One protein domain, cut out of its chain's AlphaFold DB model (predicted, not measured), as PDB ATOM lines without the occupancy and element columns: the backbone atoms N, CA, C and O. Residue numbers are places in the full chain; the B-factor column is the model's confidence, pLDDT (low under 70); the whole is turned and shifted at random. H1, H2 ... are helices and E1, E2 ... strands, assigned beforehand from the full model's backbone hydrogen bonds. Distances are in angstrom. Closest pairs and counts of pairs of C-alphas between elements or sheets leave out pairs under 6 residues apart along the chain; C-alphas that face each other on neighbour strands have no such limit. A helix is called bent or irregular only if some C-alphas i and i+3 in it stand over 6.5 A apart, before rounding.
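AT A GLANCE: This is residues 61 to 159 and 261 to 322 of the 322 residues of an uncharacterized protein of Rhizobacter sp. SG490 (UniProt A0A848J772). A strongly twisted sheet of six strands makes the core, with H1 and H2 covering one face and H5 and H6 the other, a well-formed body of three layers. H3 and the short H4 lie towards the E4 end of the sheet, far from the middle of the body. The printed part has 161 residues with six named helices and six named strands, in the order H1 E1 E2 H2 E3 H3 H4 E4 H5 E5 H6 E6. The sheet is mixed, in the order E1 E6 E2 E5 E3 E4, and the class is mixed, helices and strands. The whole is compact, with a radius of gyration of the C-alphas of 14.4 A, and rounded, spanning 38 by 36 by 26 A.

HOW THE PARTS SIT: H1, residues 64 to 71, is on the sheet of E1, residues 75 to 79, E6, residues 306 to 311, E2, residues 93 to 98, E5, residues 283 to 288, E3, residues 120 to 123, and E4, residues 152 to 155. H1 lies over E1 at a height over the sheet of 8.5 A, its closest C-alphas to E1 being Arg 68 and Leu 77, 5.7 A apart. The edge strand E1 is antiparallel to E6, with N 76 and O 310 at 2.8 A. E6 and E2 are parallel, with N 95 and O 307 at 2.8 A. H2, residues 105 to 114, lies over E2 at a height of 8.7 A, on the same face as H1. H1 and H2 touch, their closest C-alphas Val 71 and Ala 110 being 5.9 A apart, and run opposite ways at a shallow tilt of 32 degrees, only just short of steep. E2 and E5 are parallel, with N 94 and O 283 at 2.8 A. E2, H2 and E3 form a split strand-helix-strand unit, two strands running the same way with another strand, E5, between them in the sheet, and its crossover is right-handed. E5 and E3 are parallel, with N 122 and O 284 at 2.7 A. H3, residues 127 to 132, is on the sheet, its closest C-alphas to E4 being Gln 127 and Gly 155, 4.0 A apart. H4, residues 136 to 139, only grazes the sheet with residues 138 to 139. E3, H3, H4 and E4 form a strand-helix-strand unit, whose strands are parallel neighbours, with a right-handed crossover; N 121 and O 152 are at 2.9 A. H5, residues 261 to 275, lies over E5 and E3 on the opposite face to H2, at a height of 9.6 A. H6, residues 289 to 301, is on the same face as H5, over E2 and only just over E6, where 3 of its C-alphas fall. E5, H6 and E6 form a second split unit, with E2 between its strands and a right-handed crossover. H5 touches H6 with residues 261 to 266 alone, at a steep tilt of 45 degrees, the closest C-alphas Ala 262 and Met 295 being 5.4 A apart. Every O i to N i+4 pair is within hydrogen-bond range in H1, H2, H3 and H5, while H6 has 7 of 9 and H4 is too short for such a pair.

IN THESE COORDINATES: H1 begins with C-alpha 64 at (1.545, 50.349, 9.978). E2 measures 15.8 A, and H2 14.5 A, from first to last C-alpha. H5 measures 21.4 A and begins with C-alpha 261 at (0.565, 52.152, -13.313). E5 measures 16.6 A. H6 measures 19.6 A and is irregular, with C-alphas 290 and 293 7.2 A apart. E6 measures 16.4 A and ends with C-alpha 311 at (11.396, 59.962, 0.754).

THE WHOLE: The two C-alphas farthest apart are those of Asp 148 and Ala 316, 41.3 A. Residues 160 to 260 are not printed, and C-alphas 159 and 261 are 11.3 A apart across the cut. The links E1 to E2 and H4 to E4 are long, with 13 and 12 residues. Mean pLDDT of the printed part is 88.8, and residues 101 to 102, 134 and 147 to 149 are under 70.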
ATOM      1  N   HIS A  61       1.285  40.306   8.049       91.38
ATOM      2  CA  HIS A  61       2.249  41.349   7.705       91.38
ATOM      3  C   HIS A  61       2.387  42.357   8.849       91.38
ATOM      4  O   HIS A  61       1.423  42.514   9.618       91.38
ATOM      5  N   PRO A  62       3.535  43.066   8.939       92.06
ATOM      6  CA  PRO A  62       3.733  44.106   9.937       92.06
ATOM      7  C   PRO A  62       2.558  45.078   9.970       92.06
ATOM      8  O   PRO A  62       1.868  45.309   8.974       92.06
ATOM      9  N   THR A  63       2.322  45.650  11.136       95.12
ATOM     10  CA  THR A  63       1.406  46.769  11.305       95.12
ATOM     11  C   THR A  63       1.985  48.039  10.690       95.12
ATOM     12  O   THR A  63       3.191  48.167  10.462       95.12
ATOM     13  N   ILE A  64       1.122  49.023  10.442       96.06
ATOM     14  CA  ILE A  64       1.545  50.349   9.978       96.06
ATOM     15  C   ILE A  64       2.546  50.996  10.955       96.06
ATOM     16  O   ILE A  64       3.509  51.615  10.503       96.06
ATOM     17  N   ALA A  65       2.369  50.811  12.267       95.50
ATOM     18  CA  ALA A  65       3.293  51.305  13.289       95.50
ATOM     19  C   ALA A  65       4.689  50.673  13.173       95.50
ATOM     20  O   ALA A  65       5.699  51.376  13.217       95.50
ATOM     21  N   GLU A  66       4.745  49.351  13.001       95.44
ATOM     22  CA  GLU A  66       6.003  48.616  12.839       95.44
ATOM     23  C   GLU A  66       6.706  49.016  11.541       95.44
ATOM     24  O   GLU A  66       7.907  49.290  11.553       95.44
ATOM     25  N   LEU A  67       5.954  49.151  10.439       95.38
ATOM     26  CA  LEU A  67       6.511  49.641   9.182       95.38
ATOM     27  C   LEU A  67       7.079  51.052   9.344       95.38
ATOM     28  O   LEU A  67       8.200  51.305   8.914       95.38
ATOM     29  N   ARG A  68       6.338  51.959   9.995       95.81
ATOM     30  CA  ARG A  68       6.778  53.334  10.260       95.81
ATOM     31  C   ARG A  68       8.117  53.349  10.984       95.81
ATOM     32  O   ARG A  68       8.986  54.126  10.606       95.81
ATOM     33  N   GLN A  69       8.287  52.505  11.998       95.06
ATOM     34  CA  GLN A  69       9.545  52.397  12.732       95.06
ATOM     35  C   GLN A  69      10.677  51.846  11.853       95.06
ATOM     36  O   GLN A  69      11.783  52.381  11.893       95.06
ATOM     37  N   ALA A  70      10.403  50.815  11.051       92.56
ATOM     38  CA  ALA A  70      11.403  50.168  10.201       92.56
ATOM     39  C   ALA A  70      11.961  51.096   9.106       92.56
ATOM     40  O   ALA A  70      13.140  51.007   8.770       92.56
ATOM     41  N   VAL A  71      11.133  51.999   8.569       94.00
ATOM     42  CA  VAL A  71      11.501  52.871   7.435       94.00
ATOM     43  C   VAL A  71      11.844  54.310   7.834       94.00
ATOM     44  O   VAL A  71      12.193  55.115   6.971       94.00
ATOM     45  N   ALA A  72      11.784  54.640   9.130       92.12
ATOM     46  CA  ALA A  72      11.923  56.006   9.651       92.12
ATOM     47  C   ALA A  72      13.249  56.706   9.305       92.12
ATOM     48  O   ALA A  72      13.344  57.921   9.437       92.12
ATOM     49  N   SER A  73      14.286  55.961   8.911       89.19
ATOM     50  CA  SER A  73      15.590  56.521   8.540       89.19
ATOM     51  C   SER A  73      15.658  57.070   7.114       89.19
ATOM     52  O   SER A  73      16.672  57.667   6.760       89.19
ATOM     53  N   GLY A  74      14.644  56.826   6.280       90.88
ATOM     54  CA  GLY A  74      14.628  57.324   4.902       90.88
ATOM     55  C   GLY A  74      13.253  57.678   4.347       90.88
ATOM     56  O   GLY A  74      13.180  58.273   3.268       90.88
ATOM     57  N   PHE A  75      12.172  57.323   5.047       95.44
ATOM     58  CA  PHE A  75      10.816  57.593   4.596       95.44
ATOM     59  C   PHE A  75       9.917  58.142   5.698       95.44
ATOM     60  O   PHE A  75       9.777  57.568   6.782       95.44
ATOM     61  N   LYS A  76       9.126  59.142   5.314       95.88
ATOM     62  CA  LYS A  76       7.874  59.489   5.971       95.88
ATOM     63  C   LYS A  76       6.778  58.541   5.486       95.88
ATOM     64  O   LYS A  76       6.379  58.569   4.321       95.88
ATOM     65  N   LEU A  77       6.239  57.741   6.403       96.69
ATOM     66  CA  LEU A  77       5.055  56.919   6.151       96.69
ATOM     67  C   LEU A  77       3.774  57.759   6.271       96.69
ATOM     68  O   LEU A  77       3.520  58.359   7.322       96.69
ATOM     69  N   VAL A  78       2.929  57.729   5.239       96.75
ATOM     70  CA  VAL A  78       1.604  58.368   5.223       96.75
ATOM     71  C   VAL A  78       0.515  57.314   4.988       96.75
ATOM     72  O   VAL A  78       0.426  56.760   3.889       96.75
ATOM     73  N   PRO A  79      -0.313  56.994   6.000       95.88
ATOM     74  CA  PRO A  79      -1.401  56.043   5.832       95.88
ATOM     75  C   PRO A  79      -2.566  56.680   5.064       95.88
ATOM     76  O   PRO A  79      -2.896  57.850   5.259       95.88
ATOM     77  N   GLY A  80      -3.221  55.893   4.212       92.69
ATOM     78  CA  GLY A  80      -4.454  56.302   3.551       92.69
ATOM     79  C   GLY A  80      -5.608  56.529   4.543       92.69
ATOM     80  O   GLY A  80      -5.563  56.050   5.683       92.69
ATOM     81  N   PRO A  81      -6.679  57.233   4.126       89.88
ATOM     82  CA  PRO A  81      -7.789  57.580   5.011       89.88
ATOM     83  C   PRO A  81      -8.409  56.360   5.706       89.88
ATOM     84  O   PRO A  81      -8.759  55.375   5.058       89.88
ATOM     85  N   GLY A  82      -8.583  56.447   7.027       87.69
ATOM     86  CA  GLY A  82      -9.240  55.411   7.833       87.69
ATOM     87  C   GLY A  82      -8.355  54.228   8.239       87.69
ATOM     88  O   GLY A  82      -8.845  53.328   8.919       87.69
ATOM     89  N   LEU A  83      -7.068  54.214   7.873       93.56
ATOM     90  CA  LEU A  83      -6.118  53.217   8.372       93.56
ATOM     91  C   LEU A  83      -5.519  53.667   9.710       93.56
ATOM     92  O   LEU A  83      -4.954  54.752   9.816       93.56
ATOM     93  N   GLY A  84      -5.647  52.822  10.735       92.00
ATOM     94  CA  GLY A  84      -5.027  53.037  12.044       92.00
ATOM     95  C   GLY A  84      -3.649  52.382  12.150       92.00
ATOM     96  O   GLY A  84      -3.369  51.405  11.465       92.00
ATOM     97  N   GLU A  85      -2.816  52.870  13.067       94.31
ATOM     98  CA  GLU A  85      -1.431  52.404  13.267       94.31
ATOM     99  C   GLU A  85      -1.312  50.888  13.543       94.31
ATOM    100  O   GLU A  85      -0.323  50.270  13.168       94.31
ATOM    101  N   GLN A  86      -2.334  50.260  14.136       94.94
ATOM    102  CA  GLN A  86      -2.357  48.819  14.448       94.94
ATOM    103  C   GLN A  86      -2.872  47.938  13.295       94.94
ATOM    104  O   GLN A  86      -2.998  46.724  13.436       94.94
ATOM    105  N   ARG A  87      -3.225  48.528  12.146       93.81
ATOM    106  CA  ARG A  87      -3.679  47.770  10.977       93.81
ATOM    107  C   ARG A  87      -2.486  47.041  10.357       93.81
ATOM    108  O   ARG A  87      -1.508  47.682   9.992       93.81
ATOM    109  N   SER A  88      -2.598  45.719  10.208       93.69
ATOM    110  CA  SER A  88      -1.671  44.905   9.400       93.69
ATOM    111  C   SER A  88      -1.640  45.380   7.939       93.69
ATOM    112  O   SER A  88      -2.618  45.963   7.468       93.69
ATOM    113  N   LEU A  89      -0.563  45.106   7.206       93.81
ATOM    114  CA  LEU A  89      -0.459  45.406   5.773       93.81
ATOM    115  C   LEU A  89      -1.110  44.352   4.857       93.81
ATOM    116  O   LEU A  89      -1.146  44.546   3.645       93.81
ATOM    117  N   ASP A  90      -1.700  43.289   5.410       91.62
ATOM    118  CA  ASP A  90      -2.457  42.295   4.639       91.62
ATOM    119  C   ASP A  90      -3.549  42.967   3.787       91.62
ATOM    120  O   ASP A  90      -4.447  43.639   4.321       91.62
ATOM    121  N   GLY A  91      -3.488  42.797   2.464       90.19
ATOM    122  CA  GLY A  91      -4.430  43.392   1.514       90.19
ATOM    123  C   GLY A  91      -4.286  44.908   1.322       90.19
ATOM    124  O   GLY A  91      -5.171  45.529   0.726       90.19
ATOM    125  N   VAL A  92      -3.218  45.516   1.846       94.19
ATOM    126  CA  VAL A  92      -2.908  46.946   1.715       94.19
ATOM    127  C   VAL A  92      -1.923  47.154   0.564       94.19
ATOM    128  O   VAL A  92      -0.988  46.378   0.377       94.19
ATOM    129  N   ILE A  93      -2.136  48.218  -0.213       97.00
ATOM    130  CA  ILE A  93      -1.191  48.654  -1.246       97.00
ATOM    131  C   ILE A  93      -0.142  49.565  -0.605       97.00
ATOM    132  O   ILE A  93      -0.480  50.638  -0.114       97.00
ATOM    133  N   VAL A  94       1.127  49.183  -0.630       97.94
ATOM    134  CA  VAL A  94       2.239  50.028  -0.186       97.94
ATOM    135  C   VAL A  94       2.890  50.656  -1.415       97.94
ATOM    136  O   VAL A  94       3.472  49.949  -2.230       97.94
ATOM    137  N   LEU A  95       2.783  51.976  -1.568       97.69
ATOM    138  CA  LEU A  95       3.481  52.725  -2.613       97.69
ATOM    139  C   LEU A  95       4.780  53.303  -2.054       97.69
ATOM    140  O   LEU A  95       4.740  54.148  -1.162       97.69
ATOM    141  N   ILE A  96       5.916  52.889  -2.601       96.19
ATOM    142  CA  ILE A  96       7.245  53.388  -2.255       96.19
ATOM    143  C   ILE A  96       7.706  54.330  -3.361       96.19
ATOM    144  O   ILE A  96       7.838  53.918  -4.514       96.19
ATOM    145  N   ALA A  97       7.946  55.596  -3.021       93.88
ATOM    146  CA  ALA A  97       8.529  56.537  -3.967       93.88
ATOM    147  C   ALA A  97      10.056  56.409  -4.000       93.88
ATOM    148  O   ALA A  97      10.722  56.538  -2.978       93.88
ATOM    149  N   GLU A  98      10.614  56.213  -5.187       90.75
ATOM    150  CA  GLU A  98      12.053  56.216  -5.438       90.75
ATOM    151  C   GLU A  98      12.480  57.618  -5.896       90.75
ATOM    152  O   GLU A  98      12.013  58.129  -6.916       90.75
ATOM    153  N   ALA A  99      13.326  58.279  -5.105       84.50
ATOM    154  CA  ALA A  99      13.845  59.609  -5.434       84.50
ATOM    155  C   ALA A  99      14.994  59.552  -6.455       84.50
ATOM    156  O   ALA A  99      15.159  60.470  -7.257       84.50
ATOM    157  N   ASP A 100      15.782  58.475  -6.415       75.81
ATOM    158  CA  ASP A 100      17.000  58.317  -7.200       75.81
ATOM    159  C   ASP A 100      17.254  56.836  -7.520       75.81
ATOM    160  O   ASP A 100      17.605  56.048  -6.638       75.81
ATOM    161  N   HIS A 101      17.104  56.464  -8.795       69.94
ATOM    162  CA  HIS A 101      17.354  55.102  -9.276       69.94
ATOM    163  C   HIS A 101      18.833  54.683  -9.147       69.94
ATOM    164  O   HIS A 101      19.111  53.486  -9.079       69.94
ATOM    165  N   ASP A 102      19.772  55.639  -9.069       66.44
ATOM    166  CA  ASP A 102      21.207  55.363  -8.906       66.44
ATOM    167  C   ASP A 102      21.582  55.084  -7.435       66.44
ATOM    168  O   ASP A 102      22.672  54.585  -7.144       66.44
ATOM    169  N   ARG A 103      20.693  55.403  -6.481       71.69
ATOM    170  CA  ARG A 103      20.909  55.212  -5.035       71.69
ATOM    171  C   ARG A 103      19.705  54.530  -4.369       71.69
ATOM    172  O   ARG A 103      19.097  55.098  -3.462       71.69
ATOM    173  N   PRO A 104      19.400  53.270  -4.730       78.44
ATOM    174  CA  PRO A 104      18.170  52.599  -4.311       78.44
ATOM    175  C   PRO A 104      18.184  52.074  -2.865       78.44
ATOM    176  O   PRO A 104      17.242  51.407  -2.452       78.44
ATOM    177  N   GLY A 105      19.239  52.334  -2.080       83.56
ATOM    178  CA  GLY A 105      19.475  51.673  -0.788       83.56
ATOM    179  C   GLY A 105      18.302  51.763   0.194       83.56
ATOM    180  O   GLY A 105      17.923  50.753   0.781       83.56
ATOM    181  N   ALA A 106      17.679  52.939   0.313       85.06
ATOM    182  CA  ALA A 106      16.511  53.122   1.175       85.06
ATOM    183  C   ALA A 106      15.305  52.296   0.688       85.06
ATOM    184  O   ALA A 106      14.658  51.620   1.486       85.06
ATOM    185  N   VAL A 107      15.035  52.296  -0.623       89.00
ATOM    186  CA  VAL A 107      13.947  51.513  -1.235       89.00
ATOM    187  C   VAL A 107      14.175  50.019  -1.023       89.00
ATOM    188  O   VAL A 107      13.258  49.321  -0.597       89.00
ATOM    189  N   THR A 108      15.396  49.530  -1.253       87.81
ATOM    190  CA  THR A 108      15.754  48.123  -1.026       87.81
ATOM    191  C   THR A 108      15.532  47.721   0.432       87.81
ATOM    192  O   THR A 108      14.929  46.683   0.691       87.81
ATOM    193  N   GLN A 109      15.949  48.550   1.392       86.56
ATOM    194  CA  GLN A 109      15.741  48.280   2.818       86.56
ATOM    195  C   GLN A 109      14.248  48.262   3.198       86.56
ATOM    196  O   GLN A 109      13.807  47.401   3.966       86.56
ATOM    197  N   ALA A 110      13.456  49.185   2.647       90.31
ATOM    198  CA  ALA A 110      12.011  49.215   2.859       90.31
ATOM    199  C   ALA A 110      11.332  47.964   2.276       90.31
ATOM    200  O   ALA A 110      10.531  47.333   2.963       90.31
ATOM    201  N   LEU A 111      11.700  47.562   1.053       89.31
ATOM    202  CA  LEU A 111      11.221  46.332   0.420       89.31
ATOM    203  C   LEU A 111      11.554  45.094   1.252       89.31
ATOM    204  O   LEU A 111      10.672  44.272   1.476       89.31
ATOM    205  N   GLN A 112      12.782  44.980   1.764       85.19
ATOM    206  CA  GLN A 112      13.194  43.845   2.597       85.19
ATOM    207  C   GLN A 112      12.382  43.716   3.892       85.19
ATOM    208  O   GLN A 112      12.186  42.613   4.392       85.19
ATOM    209  N   SER A 113      11.895  44.836   4.426       83.38
ATOM    210  CA  SER A 113      11.065  44.860   5.638       83.38
ATOM    211  C   SER A 113       9.598  44.491   5.374       83.38
ATOM    212  O   SER A 113       8.839  44.258   6.314       83.38
ATOM    213  N   LEU A 114       9.187  44.483   4.104       88.00
ATOM    214  CA  LEU A 114       7.800  44.338   3.666       88.00
ATOM    215  C   LEU A 114       7.535  43.009   2.973       88.00
ATOM    216  O   LEU A 114       6.527  42.372   3.256       88.00
ATOM    217  N   TRP A 115       8.410  42.649   2.038       87.62
ATOM    218  CA  TRP A 115       8.177  41.588   1.075       87.62
ATOM    219  C   TRP A 115       8.321  40.206   1.699       87.62
ATOM    220  O   TRP A 115       9.275  39.925   2.430       87.62
ATOM    221  N   ARG A 116       7.394  39.321   1.341       87.00
ATOM    222  CA  ARG A 116       7.419  37.898   1.659       87.00
ATOM    223  C   ARG A 116       7.113  37.063   0.411       87.00
ATOM    224  O   ARG A 116       6.460  37.542  -0.523       87.00
ATOM    225  N   PRO A 117       7.521  35.782   0.388       84.44
ATOM    226  CA  PRO A 117       7.038  34.846  -0.620       84.44
ATOM    227  C   PRO A 117       5.499  34.840  -0.678       84.44
ATOM    228  O   PRO A 117       4.839  34.684   0.347       84.44
ATOM    229  N   GLY A 118       4.936  35.023  -1.876       83.75
ATOM    230  CA  GLY A 118       3.485  35.143  -2.097       83.75
ATOM    231  C   GLY A 118       2.966  36.584  -2.226       83.75
ATOM    232  O   GLY A 118       1.811  36.773  -2.621       83.75
ATOM    233  N   ASP A 119       3.808  37.589  -1.968       90.56
ATOM    234  CA  ASP A 119       3.491  38.998  -2.218       90.56
ATOM    235  C   ASP A 119       3.712  39.413  -3.668       90.56
ATOM    236  O   ASP A 119       4.455  38.780  -4.422       90.56
ATOM    237  N   LEU A 120       3.090  40.530  -4.053       93.38
ATOM    238  CA  LEU A 120       3.305  41.144  -5.358       93.38
ATOM    239  C   LEU A 120       4.141  42.410  -5.236       93.38
ATOM    240  O   LEU A 120       3.800  43.329  -4.490       93.38
ATOM    241  N   HIS A 121       5.205  42.451  -6.030       94.81
ATOM    242  CA  HIS A 121       6.103  43.585  -6.169       94.81
ATOM    243  C   HIS A 121       5.880  44.245  -7.533       94.81
ATOM    244  O   HIS A 121       6.185  43.664  -8.566       94.81
ATOM    245  N   PHE A 122       5.323  45.449  -7.576       95.62
ATOM    246  CA  PHE A 122       5.125  46.186  -8.820       95.62
ATOM    247  C   PHE A 122       6.322  47.094  -9.084       95.62
ATOM    248  O   PHE A 122       6.662  47.934  -8.252       95.62
ATOM    249  N   VAL A 123       6.931  46.941 -10.255       92.88
ATOM    250  CA  VAL A 123       8.118  47.692 -10.680       92.88
ATOM    251  C   VAL A 123       7.734  48.613 -11.828       92.88
ATOM    252  O   VAL A 123       7.016  48.188 -12.737       92.88
ATOM    253  N   GLU A 124       8.217  49.859 -11.812       91.12
ATOM    254  CA  GLU A 124       8.110  50.812 -12.930       91.12
ATOM    255  C   GLU A 124       8.967  50.361 -14.130       91.12
ATOM    256  O   GLU A 124       9.940  50.993 -14.527       91.12
ATOM    257  N   LEU A 125       8.616  49.207 -14.689       88.00
ATOM    258  CA  LEU A 125       9.135  48.647 -15.923       88.00
ATOM    259  C   LEU A 125       7.978  48.018 -16.699       88.00
ATOM    260  O   LEU A 125       7.030  47.501 -16.093       88.00
ATOM    261  N   PRO A 126       8.038  48.005 -18.038       87.50
ATOM    262  CA  PRO A 126       7.100  47.229 -18.826       87.50
ATOM    263  C   PRO A 126       7.238  45.734 -18.520       87.50
ATOM    264  O   PRO A 126       8.345  45.200 -18.429       87.50
ATOM    265  N   GLN A 127       6.116  45.015 -18.449       89.00
ATOM    266  CA  GLN A 127       6.116  43.572 -18.163       89.00
ATOM    267  C   GLN A 127       6.981  42.758 -19.146       89.00
ATOM    268  O   GLN A 127       7.539  41.725 -18.774       89.00
ATOM    269  N   ALA A 128       7.094  43.215 -20.397       85.69
ATOM    270  CA  ALA A 128       7.929  42.581 -21.414       85.69
ATOM    271  C   ALA A 128       9.428  42.624 -21.068       85.69
ATOM    272  O   ALA A 128      10.125  41.654 -21.354       85.69
ATOM    273  N   TYR A 129       9.907  43.698 -20.428       82.81
ATOM    274  CA  TYR A 129      11.305  43.819 -20.000       82.81
ATOM    275  C   TYR A 129      11.591  42.924 -18.801       82.81
ATOM    276  O   TYR A 129      12.567  42.187 -18.812       82.81
ATOM    277  N   LEU A 130      10.667  42.853 -17.837       83.44
ATOM    278  CA  LEU A 130      10.818  41.900 -16.736       83.44
ATOM    279  C   LEU A 130      10.944  40.459 -17.245       83.44
ATOM    280  O   LEU A 130      11.778  39.694 -16.781       83.44
ATOM    281  N   ARG A 131      10.140  40.083 -18.245       84.12
ATOM    282  CA  ARG A 131      10.168  38.729 -18.819       84.12
ATOM    283  C   ARG A 131      11.415  38.434 -19.650       84.12
ATOM    284  O   ARG A 131      11.705  37.259 -19.861       84.12
ATOM    285  N   SER A 132      12.120  39.448 -20.152       82.50
ATOM    286  CA  SER A 132      13.345  39.226 -20.926       82.50
ATOM    287  C   SER A 132      14.567  38.965 -20.041       82.50
ATOM    288  O   SER A 132      15.596  38.550 -20.572       82.50
ATOM    289  N   GLY A 133      14.473  39.209 -18.726       79.00
ATOM    290  CA  GLY A 133      15.608  39.162 -17.793       79.00
ATOM    291  C   GLY A 133      16.627  40.285 -18.025       79.00
ATOM    292  O   GLY A 133      17.692  40.327 -17.416       79.00
ATOM    293  N   GLN A 134      16.327  41.201 -18.946       69.44
ATOM    294  CA  GLN A 134      17.089  42.421 -19.133       69.44
ATOM    295  C   GLN A 134      16.500  43.407 -18.127       69.44
ATOM    296  O   GLN A 134      15.313  43.700 -18.223       69.44
ATOM    297  N   MET A 135      17.310  43.909 -17.188       74.25
ATOM    298  CA  MET A 135      16.907  44.772 -16.059       74.25
ATOM    299  C   MET A 135      16.549  44.049 -14.742       74.25
ATOM    300  O   MET A 135      15.843  44.616 -13.903       74.25
ATOM    301  N   ASP A 136      17.075  42.839 -14.505       78.62
ATOM    302  CA  ASP A 136      16.947  42.122 -13.219       78.62
ATOM    303  C   ASP A 136      17.448  42.950 -12.023       78.62
ATOM    304  O   ASP A 136      16.984  42.786 -10.890       78.62
ATOM    305  N   GLU A 137      18.344  43.910 -12.255       74.94
ATOM    306  CA  GLU A 137      18.807  44.826 -11.226       74.94
ATOM    307  C   GLU A 137      17.687  45.685 -10.618       74.94
ATOM    308  O   GLU A 137      17.735  46.051  -9.441       74.94
ATOM    309  N   HIS A 138      16.615  45.945 -11.363       78.12
ATOM    310  CA  HIS A 138      15.446  46.676 -10.870       78.12
ATOM    311  C   HIS A 138      14.520  45.819 -10.002       78.12
ATOM    312  O   HIS A 138      13.681  46.358  -9.284       78.12
ATOM    313  N   LEU A 139      14.703  44.496 -10.008       82.06
ATOM    314  CA  LEU A 139      13.875  43.565  -9.248       82.06
ATOM    315  C   LEU A 139      14.285  43.443  -7.780       82.06
ATOM    316  O   LEU A 139      13.527  42.899  -6.979       82.06
ATOM    317  N   ARG A 140      15.473  43.950  -7.412       82.06
ATOM    318  CA  ARG A 140      15.995  43.931  -6.029       82.06
ATOM    319  C   ARG A 140      16.002  42.518  -5.414       82.06
ATOM    320  O   ARG A 140      15.725  42.340  -4.233       82.06
ATOM    321  N   GLY A 141      16.277  41.518  -6.252       77.25
ATOM    322  CA  GLY A 141      16.281  40.098  -5.894       77.25
ATOM    323  C   GLY A 141      14.925  39.402  -6.049       77.25
ATOM    324  O   GLY A 141      14.888  38.189  -6.194       77.25
ATOM    325  N   ILE A 142      13.807  40.125  -6.107       83.00
ATOM    326  CA  ILE A 142      12.475  39.507  -6.131       83.00
ATOM    327  C   ILE A 142      12.204  38.867  -7.506       83.00
ATOM    328  O   ILE A 142      12.180  39.585  -8.511       83.00
ATOM    329  N   PRO A 143      11.935  37.548  -7.586       84.06
ATOM    330  CA  PRO A 143      11.747  36.861  -8.863       84.06
ATOM    331  C   PRO A 143      10.541  37.411  -9.626       84.06
ATOM    332  O   PRO A 143       9.567  37.856  -9.023       84.06
ATOM    333  N   VAL A 144      10.580  37.357 -10.957       83.94
ATOM    334  CA  VAL A 144       9.445  37.747 -11.811       83.94
ATOM    335  C   VAL A 144       8.254  36.824 -11.550       83.94
ATOM    336  O   VAL A 144       8.409  35.607 -11.456       83.94
ATOM    337  N   ALA A 145       7.055  37.396 -11.446       81.50
ATOM    338  CA  ALA A 145       5.837  36.613 -11.304       81.50
ATOM    339  C   ALA A 145       5.565  35.821 -12.596       81.50
ATOM    340  O   ALA A 145       5.405  36.396 -13.679       81.50
ATOM    341  N   HIS A 146       5.500  34.497 -12.472       74.75
ATOM    342  CA  HIS A 146       5.038  33.596 -13.525       74.75
ATOM    343  C   HIS A 146       3.536  33.332 -13.382       74.75
ATOM    344  O   HIS A 146       2.973  33.546 -12.310       74.75
ATOM    345  N   ASP A 147       2.883  32.874 -14.452       68.69
ATOM    346  CA  ASP A 147       1.418  32.740 -14.495       68.69
ATOM    347  C   ASP A 147       0.864  31.816 -13.385       68.69
ATOM    348  O   ASP A 147      -0.224  32.072 -12.869       68.69
ATOM    349  N   ASP A 148       1.653  30.825 -12.951       62.31
ATOM    350  CA  ASP A 148       1.314  29.881 -11.874       62.31
ATOM    351  C   ASP A 148       1.875  30.278 -10.492       62.31
ATOM    352  O   ASP A 148       1.643  29.587  -9.499       62.31
ATOM    353  N   ALA A 149       2.648  31.366 -10.402       63.59
ATOM    354  CA  ALA A 149       3.285  31.783  -9.158       63.59
ATOM    355  C   ALA A 149       2.321  32.594  -8.279       63.59
ATOM    356  O   ALA A 149       1.644  33.520  -8.735       63.59
ATOM    357  N   GLU A 150       2.314  32.303  -6.977       72.25
ATOM    358  CA  GLU A 150       1.521  33.065  -6.011       72.25
ATOM    359  C   GLU A 150       2.058  34.485  -5.780       72.25
ATOM    360  O   GLU A 150       1.336  35.333  -5.274       72.25
ATOM    361  N   GLY A 151       3.296  34.793  -6.152       84.94
ATOM    362  CA  GLY A 151       3.890  36.106  -5.924       84.94
ATOM    363  C   GLY A 151       5.058  36.386  -6.858       84.94
ATOM    364  O   GLY A 151       5.410  35.556  -7.698       84.94
ATOM    365  N   GLY A 152       5.654  37.562  -6.700       90.12
ATOM    366  CA  GLY A 152       6.803  38.012  -7.478       90.12
ATOM    367  C   GLY A 152       6.627  39.399  -8.083       90.12
ATOM    368  O   GLY A 152       5.685  40.136  -7.774       90.12
ATOM    369  N   SER A 153       7.569  39.748  -8.952       92.19
ATOM    370  CA  SER A 153       7.666  41.046  -9.600       92.19
ATOM    371  C   SER A 153       6.764  41.141 -10.833       92.19
ATOM    372  O   SER A 153       6.790  40.273 -11.709       92.19
ATOM    373  N   VAL A 154       5.989  42.219 -10.917       92.38
ATOM    374  CA  VAL A 154       5.046  42.543 -11.994       92.38
ATOM    375  C   VAL A 154       5.394  43.919 -12.551       92.38
ATOM    376  O   VAL A 154       5.624  44.866 -11.804       92.38
ATOM    377  N   GLY A 155       5.431  44.042 -13.874       92.19
ATOM    378  CA  GLY A 155       5.698  45.313 -14.536       92.19
ATOM    379  C   GLY A 155       4.423  46.141 -14.605       92.19
ATOM    380  O   GLY A 155       3.383  45.622 -15.011       92.19
ATOM    381  N   MET A 156       4.489  47.412 -14.210       93.88
ATOM    382  CA  MET A 156       3.328  48.313 -14.237       93.88
ATOM    383  C   MET A 156       3.427  49.442 -15.265       93.88
ATOM    384  O   MET A 156       2.454  50.171 -15.436       93.88
ATOM    385  N   ASP A 157       4.559  49.585 -15.957       88.50
ATOM    386  CA  ASP A 157       4.747  50.671 -16.922       88.50
ATOM    387  C   ASP A 157       4.211  50.339 -18.327       88.50
ATOM    388  O   ASP A 157       4.076  49.178 -18.727       88.50
ATOM    389  N   ASP A 158       3.920  51.392 -19.087       86.81
ATOM    390  CA  ASP A 158       3.412  51.315 -20.453       86.81
ATOM    391  C   ASP A 158       4.561  51.123 -21.453       86.81
ATOM    392  O   ASP A 158       5.411  51.998 -21.632       86.81
ATOM    393  N   LEU A 159       4.576  49.969 -22.128       83.88
ATOM    394  CA  LEU A 159       5.630  49.617 -23.080       83.88
ATOM    395  C   LEU A 159       5.705  50.583 -24.267       83.88
ATOM    396  O   LEU A 159       6.796  50.983 -24.661       83.88
ATOM    397  N   MET A 261      -0.080  52.911 -14.391       95.56
ATOM    398  CA  MET A 261       0.565  52.152 -13.313       95.56
ATOM    399  C   MET A 261      -0.389  51.861 -12.151       95.56
ATOM    400  O   MET A 261      -0.519  50.722 -11.702       95.56
ATOM    401  N   ALA A 262      -1.115  52.880 -11.679       96.88
ATOM    402  CA  ALA A 262      -2.108  52.688 -10.628       96.88
ATOM    403  C   ALA A 262      -3.239  51.747 -11.075       96.88
ATOM    404  O   ALA A 262      -3.730  50.952 -10.272       96.88
ATOM    405  N   GLN A 263      -3.654  51.812 -12.342       96.31
ATOM    406  CA  GLN A 263      -4.679  50.931 -12.895       96.31
ATOM    407  C   GLN A 263      -4.213  49.467 -12.932       96.31
ATOM    408  O   GLN A 263      -4.974  48.604 -12.497       96.31
ATOM    409  N   VAL A 264      -2.963  49.193 -13.326       95.38
ATOM    410  CA  VAL A 264      -2.370  47.839 -13.298       95.38
ATOM    411  C   VAL A 264      -2.431  47.235 -11.892       95.38
ATOM    412  O   VAL A 264      -2.903  46.108 -11.723       95.38
ATOM    413  N   ILE A 265      -2.031  47.998 -10.868       95.88
ATOM    414  CA  ILE A 265      -2.099  47.551  -9.467       95.88
ATOM    415  C   ILE A 265      -3.551  47.240  -9.076       95.88
ATOM    416  O   ILE A 265      -3.849  46.176  -8.529       95.88
ATOM    417  N   LEU A 266      -4.481  48.157  -9.367       95.62
ATOM    418  CA  LEU A 266      -5.891  48.017  -8.998       95.62
ATOM    419  C   LEU A 266      -6.574  46.825  -9.673       95.62
ATOM    420  O   LEU A 266      -7.393  46.153  -9.035       95.62
ATOM    421  N   ASP A 267      -6.254  46.568 -10.940       94.44
ATOM    422  CA  ASP A 267      -6.788  45.432 -11.683       94.44
ATOM    423  C   ASP A 267      -6.238  44.118 -11.140       94.44
ATOM    424  O   ASP A 267      -7.014  43.178 -10.951       94.44
ATOM    425  N   ARG A 268      -4.953  44.070 -10.762       91.94
ATOM    426  CA  ARG A 268      -4.377  42.884 -10.120       91.94
ATOM    427  C   ARG A 268      -5.000  42.603  -8.753       91.94
ATOM    428  O   ARG A 268      -5.451  41.487  -8.520       91.94
ATOM    429  N   VAL A 269      -5.154  43.619  -7.901       91.44
ATOM    430  CA  VAL A 269      -5.856  43.500  -6.603       91.44
ATOM    431  C   VAL A 269      -7.302  43.020  -6.788       91.44
ATOM    432  O   VAL A 269      -7.839  42.262  -5.977       91.44
ATOM    433  N   ARG A 270      -7.989  43.482  -7.841       91.19
ATOM    434  CA  ARG A 270      -9.355  43.037  -8.155       91.19
ATOM    435  C   ARG A 270      -9.375  41.578  -8.612       91.19
ATOM    436  O   ARG A 270     -10.245  40.843  -8.143       91.19
ATOM    437  N   ALA A 271      -8.455  41.192  -9.492       89.69
ATOM    438  CA  ALA A 271      -8.324  39.832  -9.997       89.69
ATOM    439  C   ALA A 271      -8.054  38.845  -8.853       89.69
ATOM    440  O   ALA A 271      -8.810  37.888  -8.703       89.69
ATOM    441  N   ASP A 272      -7.092  39.153  -7.982       88.12
ATOM    442  CA  ASP A 272      -6.737  38.341  -6.813       88.12
ATOM    443  C   ASP A 272      -7.935  38.120  -5.878       88.12
ATOM    444  O   ASP A 272      -8.207  37.002  -5.440       88.12
ATOM    445  N   ARG A 273      -8.745  39.163  -5.643       84.69
ATOM    446  CA  ARG A 273      -9.978  39.025  -4.851       84.69
ATOM    447  C   ARG A 273     -11.013  38.117  -5.523       84.69
ATOM    448  O   ARG A 273     -11.790  37.473  -4.828       84.69
ATOM    449  N   SER A 274     -11.081  38.118  -6.854       85.44
ATOM    450  CA  SER A 274     -12.058  37.319  -7.605       85.44
ATOM    451  C   SER A 274     -11.653  35.854  -7.765       85.44
ATOM    452  O   SER A 274     -12.529  34.997  -7.801       85.44
ATOM    453  N   SER A 275     -10.351  35.566  -7.822       83.44
ATOM    454  CA  SER A 275      -9.811  34.208  -7.921       83.44
ATOM    455  C   SER A 275      -9.663  33.512  -6.566       83.44
ATOM    456  O   SER A 275      -9.346  32.327  -6.528       83.44
ATOM    457  N   GLY A 276      -9.902  34.224  -5.458       76.69
ATOM    458  CA  GLY A 276      -9.732  33.683  -4.109       76.69
ATOM    459  C   GLY A 276      -8.269  33.575  -3.681       76.69
ATOM    460  O   GLY A 276      -7.956  32.765  -2.813       76.69
ATOM    461  N   ALA A 277      -7.377  34.378  -4.278       78.38
ATOM    462  CA  ALA A 277      -5.994  34.481  -3.830       78.38
ATOM    463  C   ALA A 277      -5.926  34.881  -2.344       78.38
ATOM    464  O   ALA A 277      -6.854  35.501  -1.811       78.38
ATOM    465  N   SER A 278      -4.819  34.529  -1.679       76.75
ATOM    466  CA  SER A 278      -4.664  34.724  -0.235       76.75
ATOM    467  C   SER A 278      -5.008  36.161   0.187       76.75
ATOM    468  O   SER A 278      -4.395  37.111  -0.312       76.75
ATOM    469  N   PRO A 279      -5.937  36.362   1.145       75.50
ATOM    470  CA  PRO A 279      -6.269  37.695   1.646       75.50
ATOM    471  C   PRO A 279      -5.110  38.336   2.422       75.50
ATOM    472  O   PRO A 279      -5.179  39.522   2.742       75.50
ATOM    473  N   ARG A 280      -4.065  37.556   2.730       82.12
ATOM    474  CA  ARG A 280      -2.877  37.997   3.462       82.12
ATOM    475  C   ARG A 280      -1.812  38.630   2.575       82.12
ATOM    476  O   ARG A 280      -0.878  39.202   3.107       82.12
ATOM    477  N   ARG A 281      -1.952  38.568   1.250       86.94
ATOM    478  CA  ARG A 281      -0.996  39.145   0.295       86.94
ATOM    479  C   ARG A 281      -0.825  40.654   0.498       86.94
ATOM    480  O   ARG A 281      -1.823  41.384   0.548       86.94
ATOM    481  N   ALA A 282       0.418  41.124   0.542       90.31
ATOM    482  CA  ALA A 282       0.756  42.535   0.405       90.31
ATOM    483  C   ALA A 282       0.999  42.902  -1.070       90.31
ATOM    484  O   ALA A 282       1.452  42.091  -1.884       90.31
ATOM    485  N   TYR A 283       0.681  44.150  -1.425       95.25
ATOM    486  CA  TYR A 283       0.904  44.702  -2.762       95.25
ATOM    487  C   TYR A 283       1.883  45.862  -2.636       95.25
ATOM    488  O   TYR A 283       1.492  46.951  -2.224       95.25
ATOM    489  N   VAL A 284       3.151  45.643  -2.961       96.56
ATOM    490  CA  VAL A 284       4.200  46.654  -2.800       96.56
ATOM    491  C   VAL A 284       4.586  47.179  -4.169       96.56
ATOM    492  O   VAL A 284       4.971  46.402  -5.027       96.56
ATOM    493  N   ALA A 285       4.477  48.481  -4.405       96.75
ATOM    494  CA  ALA A 285       4.839  49.095  -5.676       96.75
ATOM    495  C   ALA A 285       5.960  50.110  -5.485       96.75
ATOM    496  O   ALA A 285       5.860  50.973  -4.615       96.75
ATOM    497  N   VAL A 286       6.988  50.035  -6.324       94.88
ATOM    498  CA  VAL A 286       8.078  51.010  -6.383       94.88
ATOM    499  C   VAL A 286       7.930  51.828  -7.656       94.88
ATOM    500  O   VAL A 286       7.984  51.284  -8.758       94.88
ATOM    501  N   ALA A 287       7.742  53.135  -7.498       92.50
ATOM    502  CA  ALA A 287       7.638  54.081  -8.605       92.50
ATOM    503  C   ALA A 287       8.514  55.304  -8.343       92.50
ATOM    504  O   ALA A 287       8.720  55.689  -7.192       92.50
ATOM    505  N   GLY A 288       8.977  55.965  -9.400       90.75
ATOM    506  CA  GLY A 288       9.668  57.240  -9.285       90.75
ATOM    507  C   GLY A 288       8.812  58.274  -8.548       90.75
ATOM    508  O   GLY A 288       7.593  58.356  -8.735       90.75
ATOM    509  N   ALA A 289       9.440  59.109  -7.718       90.31
ATOM    510  CA  ALA A 289       8.745  60.077  -6.865       90.31
ATOM    511  C   ALA A 289       7.803  61.026  -7.639       90.31
ATOM    512  O   ALA A 289       6.775  61.448  -7.106       90.31
ATOM    513  N   ALA A 290       8.102  61.302  -8.915       88.62
ATOM    514  CA  ALA A 290       7.256  62.098  -9.808       88.62
ATOM    515  C   ALA A 290       5.847  61.505 -10.015       88.62
ATOM    516  O   ALA A 290       4.903  62.245 -10.286       88.62
ATOM    517  N   HIS A 291       5.683  60.190  -9.858       92.88
ATOM    518  CA  HIS A 291       4.415  59.497 -10.076       92.88
ATOM    519  C   HIS A 291       3.534  59.419  -8.824       92.88
ATOM    520  O   HIS A 291       2.318  59.219  -8.938       92.88
ATOM    521  N   LEU A 292       4.121  59.608  -7.636       93.81
ATOM    522  CA  LEU A 292       3.484  59.309  -6.354       93.81
ATOM    523  C   LEU A 292       2.181  60.090  -6.145       93.81
ATOM    524  O   LEU A 292       1.163  59.507  -5.775       93.81
ATOM    525  N   GLN A 293       2.185  61.397  -6.430       94.00
ATOM    526  CA  GLN A 293       1.021  62.265  -6.228       94.00
ATOM    527  C   GLN A 293      -0.209  61.772  -6.997       94.00
ATOM    528  O   GLN A 293      -1.317  61.711  -6.454       94.00
ATOM    529  N   ARG A 294      -0.023  61.450  -8.280       95.38
ATOM    530  CA  ARG A 294      -1.113  61.050  -9.170       95.38
ATOM    531  C   ARG A 294      -1.589  59.632  -8.857       95.38
ATOM    532  O   ARG A 294      -2.798  59.407  -8.779       95.38
ATOM    533  N   MET A 295      -0.663  58.711  -8.583       97.00
ATOM    534  CA  MET A 295      -0.995  57.345  -8.167       97.00
ATOM    535  C   MET A 295      -1.777  57.331  -6.847       97.00
ATOM    536  O   MET A 295      -2.825  56.691  -6.772       97.00
ATOM    537  N   ALA A 296      -1.349  58.101  -5.840       95.50
ATOM    538  CA  ALA A 296      -2.055  58.224  -4.563       95.50
ATOM    539  C   ALA A 296      -3.496  58.730  -4.746       95.50
ATOM    540  O   ALA A 296      -4.438  58.135  -4.221       95.50
ATOM    541  N   GLN A 297      -3.705  59.769  -5.568       96.06
ATOM    542  CA  GLN A 297      -5.052  60.258  -5.895       96.06
ATOM    543  C   GLN A 297      -5.916  59.175  -6.559       96.06
ATOM    544  O   GLN A 297      -7.109  59.063  -6.263       96.06
ATOM    545  N   ARG A 298      -5.339  58.372  -7.462       96.81
ATOM    546  CA  ARG A 298      -6.056  57.283  -8.136       96.81
ATOM    547  C   ARG A 298      -6.447  56.176  -7.155       96.81
ATOM    548  O   ARG A 298      -7.604  55.750  -7.169       96.81
ATOM    549  N   LEU A 299      -5.535  55.771  -6.267       95.25
ATOM    550  CA  LEU A 299      -5.814  54.791  -5.214       95.25
ATOM    551  C   LEU A 299      -6.884  55.297  -4.239       95.25
ATOM    552  O   LEU A 299      -7.834  54.568  -3.949       95.25
ATOM    553  N   GLN A 300      -6.808  56.559  -3.812       94.56
ATOM    554  CA  GLN A 300      -7.812  57.172  -2.941       94.56
ATOM    555  C   GLN A 300      -9.209  57.158  -3.578       94.56
ATOM    556  O   GLN A 300     -10.165  56.715  -2.944       94.56
ATOM    557  N   ARG A 301      -9.340  57.566  -4.850       95.75
ATOM    558  CA  ARG A 301     -10.626  57.528  -5.580       95.75
ATOM    559  C   ARG A 301     -11.178  56.112  -5.740       95.75
ATOM    560  O   ARG A 301     -12.387  55.940  -5.830       95.75
ATOM    561  N   SER A 302     -10.306  55.106  -5.789       94.19
ATOM    562  CA  SER A 302     -10.715  53.700  -5.875       94.19
ATOM    563  C   SER A 302     -11.202  53.115  -4.542       94.19
ATOM    564  O   SER A 302     -11.721  51.998  -4.527       94.19
ATOM    565  N   GLY A 303     -11.023  53.835  -3.427       92.31
ATOM    566  CA  GLY A 303     -11.387  53.375  -2.085       92.31
ATOM    567  C   GLY A 303     -10.524  52.221  -1.565       92.31
ATOM    568  O   GLY A 303     -10.941  51.509  -0.653       92.31
ATOM    569  N   ARG A 304      -9.342  51.984  -2.152       91.88
ATOM    570  CA  ARG A 304      -8.428  50.927  -1.703       91.88
ATOM    571  C   ARG A 304      -7.556  51.401  -0.548       91.88
ATOM    572  O   ARG A 304      -7.021  52.509  -0.575       91.88
ATOM    573  N   ALA A 305      -7.400  50.526   0.445       94.06
ATOM    574  CA  ALA A 305      -6.461  50.716   1.539       94.06
ATOM    575  C   ALA A 305      -5.039  50.792   0.980       94.06
ATOM    576  O   ALA A 305      -4.600  49.884   0.272       94.06
ATOM    577  N   HIS A 306      -4.340  51.878   1.289       96.69
ATOM    578  CA  HIS A 306      -2.977  52.085   0.835       96.69
ATOM    579  C   HIS A 306      -2.149  52.847   1.867       96.69
ATOM    580  O   HIS A 306      -2.692  53.572   2.700       96.69
ATOM    581  N   VAL A 307      -0.836  52.689   1.788       97.75
ATOM    582  CA  VAL A 307       0.173  53.418   2.556       97.75
ATOM    583  C   VAL A 307       1.182  53.988   1.567       97.75
ATOM    584  O   VAL A 307       1.547  53.315   0.606       97.75
ATOM    585  N   LEU A 308       1.626  55.221   1.793       97.69
ATOM    586  CA  LEU A 308       2.685  55.857   1.017       97.69
ATOM    587  C   LEU A 308       3.970  55.882   1.845       97.69
ATOM    588  O   LEU A 308       3.941  56.293   3.006       97.69
ATOM    589  N   LEU A 309       5.089  55.487   1.247       97.31
ATOM    590  CA  LEU A 309       6.430  55.736   1.762       97.31
ATOM    591  C   LEU A 309       7.049  56.866   0.942       97.31
ATOM    592  O   LEU A 309       7.442  56.684  -0.212       97.31
ATOM    593  N   CYS A 310       7.094  58.047   1.547       95.81
ATOM    594  CA  CYS A 310       7.599  59.269   0.939       95.81
ATOM    595  C   CYS A 310       9.054  59.505   1.355       95.81
ATOM    596  O   CYS A 310       9.288  59.628   2.556       95.81
ATOM    597  N   PRO A 311      10.017  59.613   0.422       92.31
ATOM    598  CA  PRO A 311      11.396  59.962   0.754       92.31
ATOM    599  C   PRO A 311      11.452  61.253   1.565       92.31
ATOM    600  O   PRO A 311      10.841  62.245   1.161       92.31
ATOM    601  N   ASP A 312      12.186  61.269   2.676       90.69
ATOM    602  CA  ASP A 312      12.217  62.432   3.581       90.69
ATOM    603  C   ASP A 312      12.659  63.722   2.873       90.69
ATOM    604  O   ASP A 312      12.105  64.797   3.102       90.69
ATOM    605  N   GLU A 313      13.601  63.598   1.937       87.38
ATOM    606  CA  GLU A 313      14.109  64.694   1.108       87.38
ATOM    607  C   GLU A 313      13.067  65.299   0.149       87.38
ATOM    608  O   GLU A 313      13.207  66.453  -0.257       87.38
ATOM    609  N   LEU A 314      12.005  64.557  -0.190       86.19
ATOM    610  CA  LEU A 314      10.948  64.986  -1.116       86.19
ATOM    611  C   LEU A 314       9.567  65.106  -0.456       86.19
ATOM    612  O   LEU A 314       8.646  65.655  -1.054       86.19
ATOM    613  N   ALA A 315       9.389  64.642   0.782       85.31
ATOM    614  CA  ALA A 315       8.074  64.583   1.420       85.31
ATOM    615  C   ALA A 315       7.385  65.959   1.523       85.31
ATOM    616  O   ALA A 315       6.163  66.051   1.448       85.31
ATOM    617  N   ALA A 316       8.154  67.045   1.652       86.81
ATOM    618  CA  ALA A 316       7.608  68.402   1.707       86.81
ATOM    619  C   ALA A 316       7.111  68.934   0.347       86.81
ATOM    620  O   ALA A 316       6.271  69.840   0.324       86.81
ATOM    621  N   SER A 317       7.615  68.398  -0.773       85.75
ATOM    622  CA  SER A 317       7.297  68.854  -2.134       85.75
ATOM    623  C   SER A 317       6.159  68.072  -2.799       85.75
ATOM    624  O   SER A 317       5.712  68.458  -3.878       85.75
ATOM    625  N   ILE A 318       5.664  67.011  -2.155       88.75
ATOM    626  CA  ILE A 318       4.575  66.167  -2.655       88.75
ATOM    627  C   ILE A 318       3.368  66.319  -1.727       88.75
ATOM    628  O   ILE A 318       3.427  65.948  -0.556       88.75
ATOM    629  N   ASP A 319       2.246  66.827  -2.238       92.50
ATOM    630  CA  ASP A 319       1.062  67.112  -1.415       92.50
ATOM    631  C   ASP A 319       0.507  65.861  -0.719       92.50
ATOM    632  O   ASP A 319       0.120  65.932   0.442       92.50
ATOM    633  N   ALA A 320       0.521  64.709  -1.398       91.06
ATOM    634  CA  ALA A 320       0.099  63.419  -0.848       91.06
ATOM    635  C   ALA A 320       0.966  62.943   0.330       91.06
ATOM    636  O   ALA A 320       0.546  62.065   1.078       91.06
ATOM    637  N   CYS A 321       2.165  63.507   0.496       92.31
ATOM    638  CA  CYS A 321       3.087  63.168   1.571       92.31
ATOM    639  C   CYS A 321       2.933  64.052   2.810       92.31
ATOM    640  O   CYS A 321       3.651  63.839   3.791       92.31
ATOM    641  N   ARG A 322       2.054  65.062   2.788       86.56
ATOM    642  CA  ARG A 322       1.873  66.004   3.899       86.56
ATOM    643  C   ARG A 322       0.788  65.530   4.845       86.56
ATOM    644  O   ARG A 322       1.185  65.307   6.015       86.56
TER     645      ARG A 322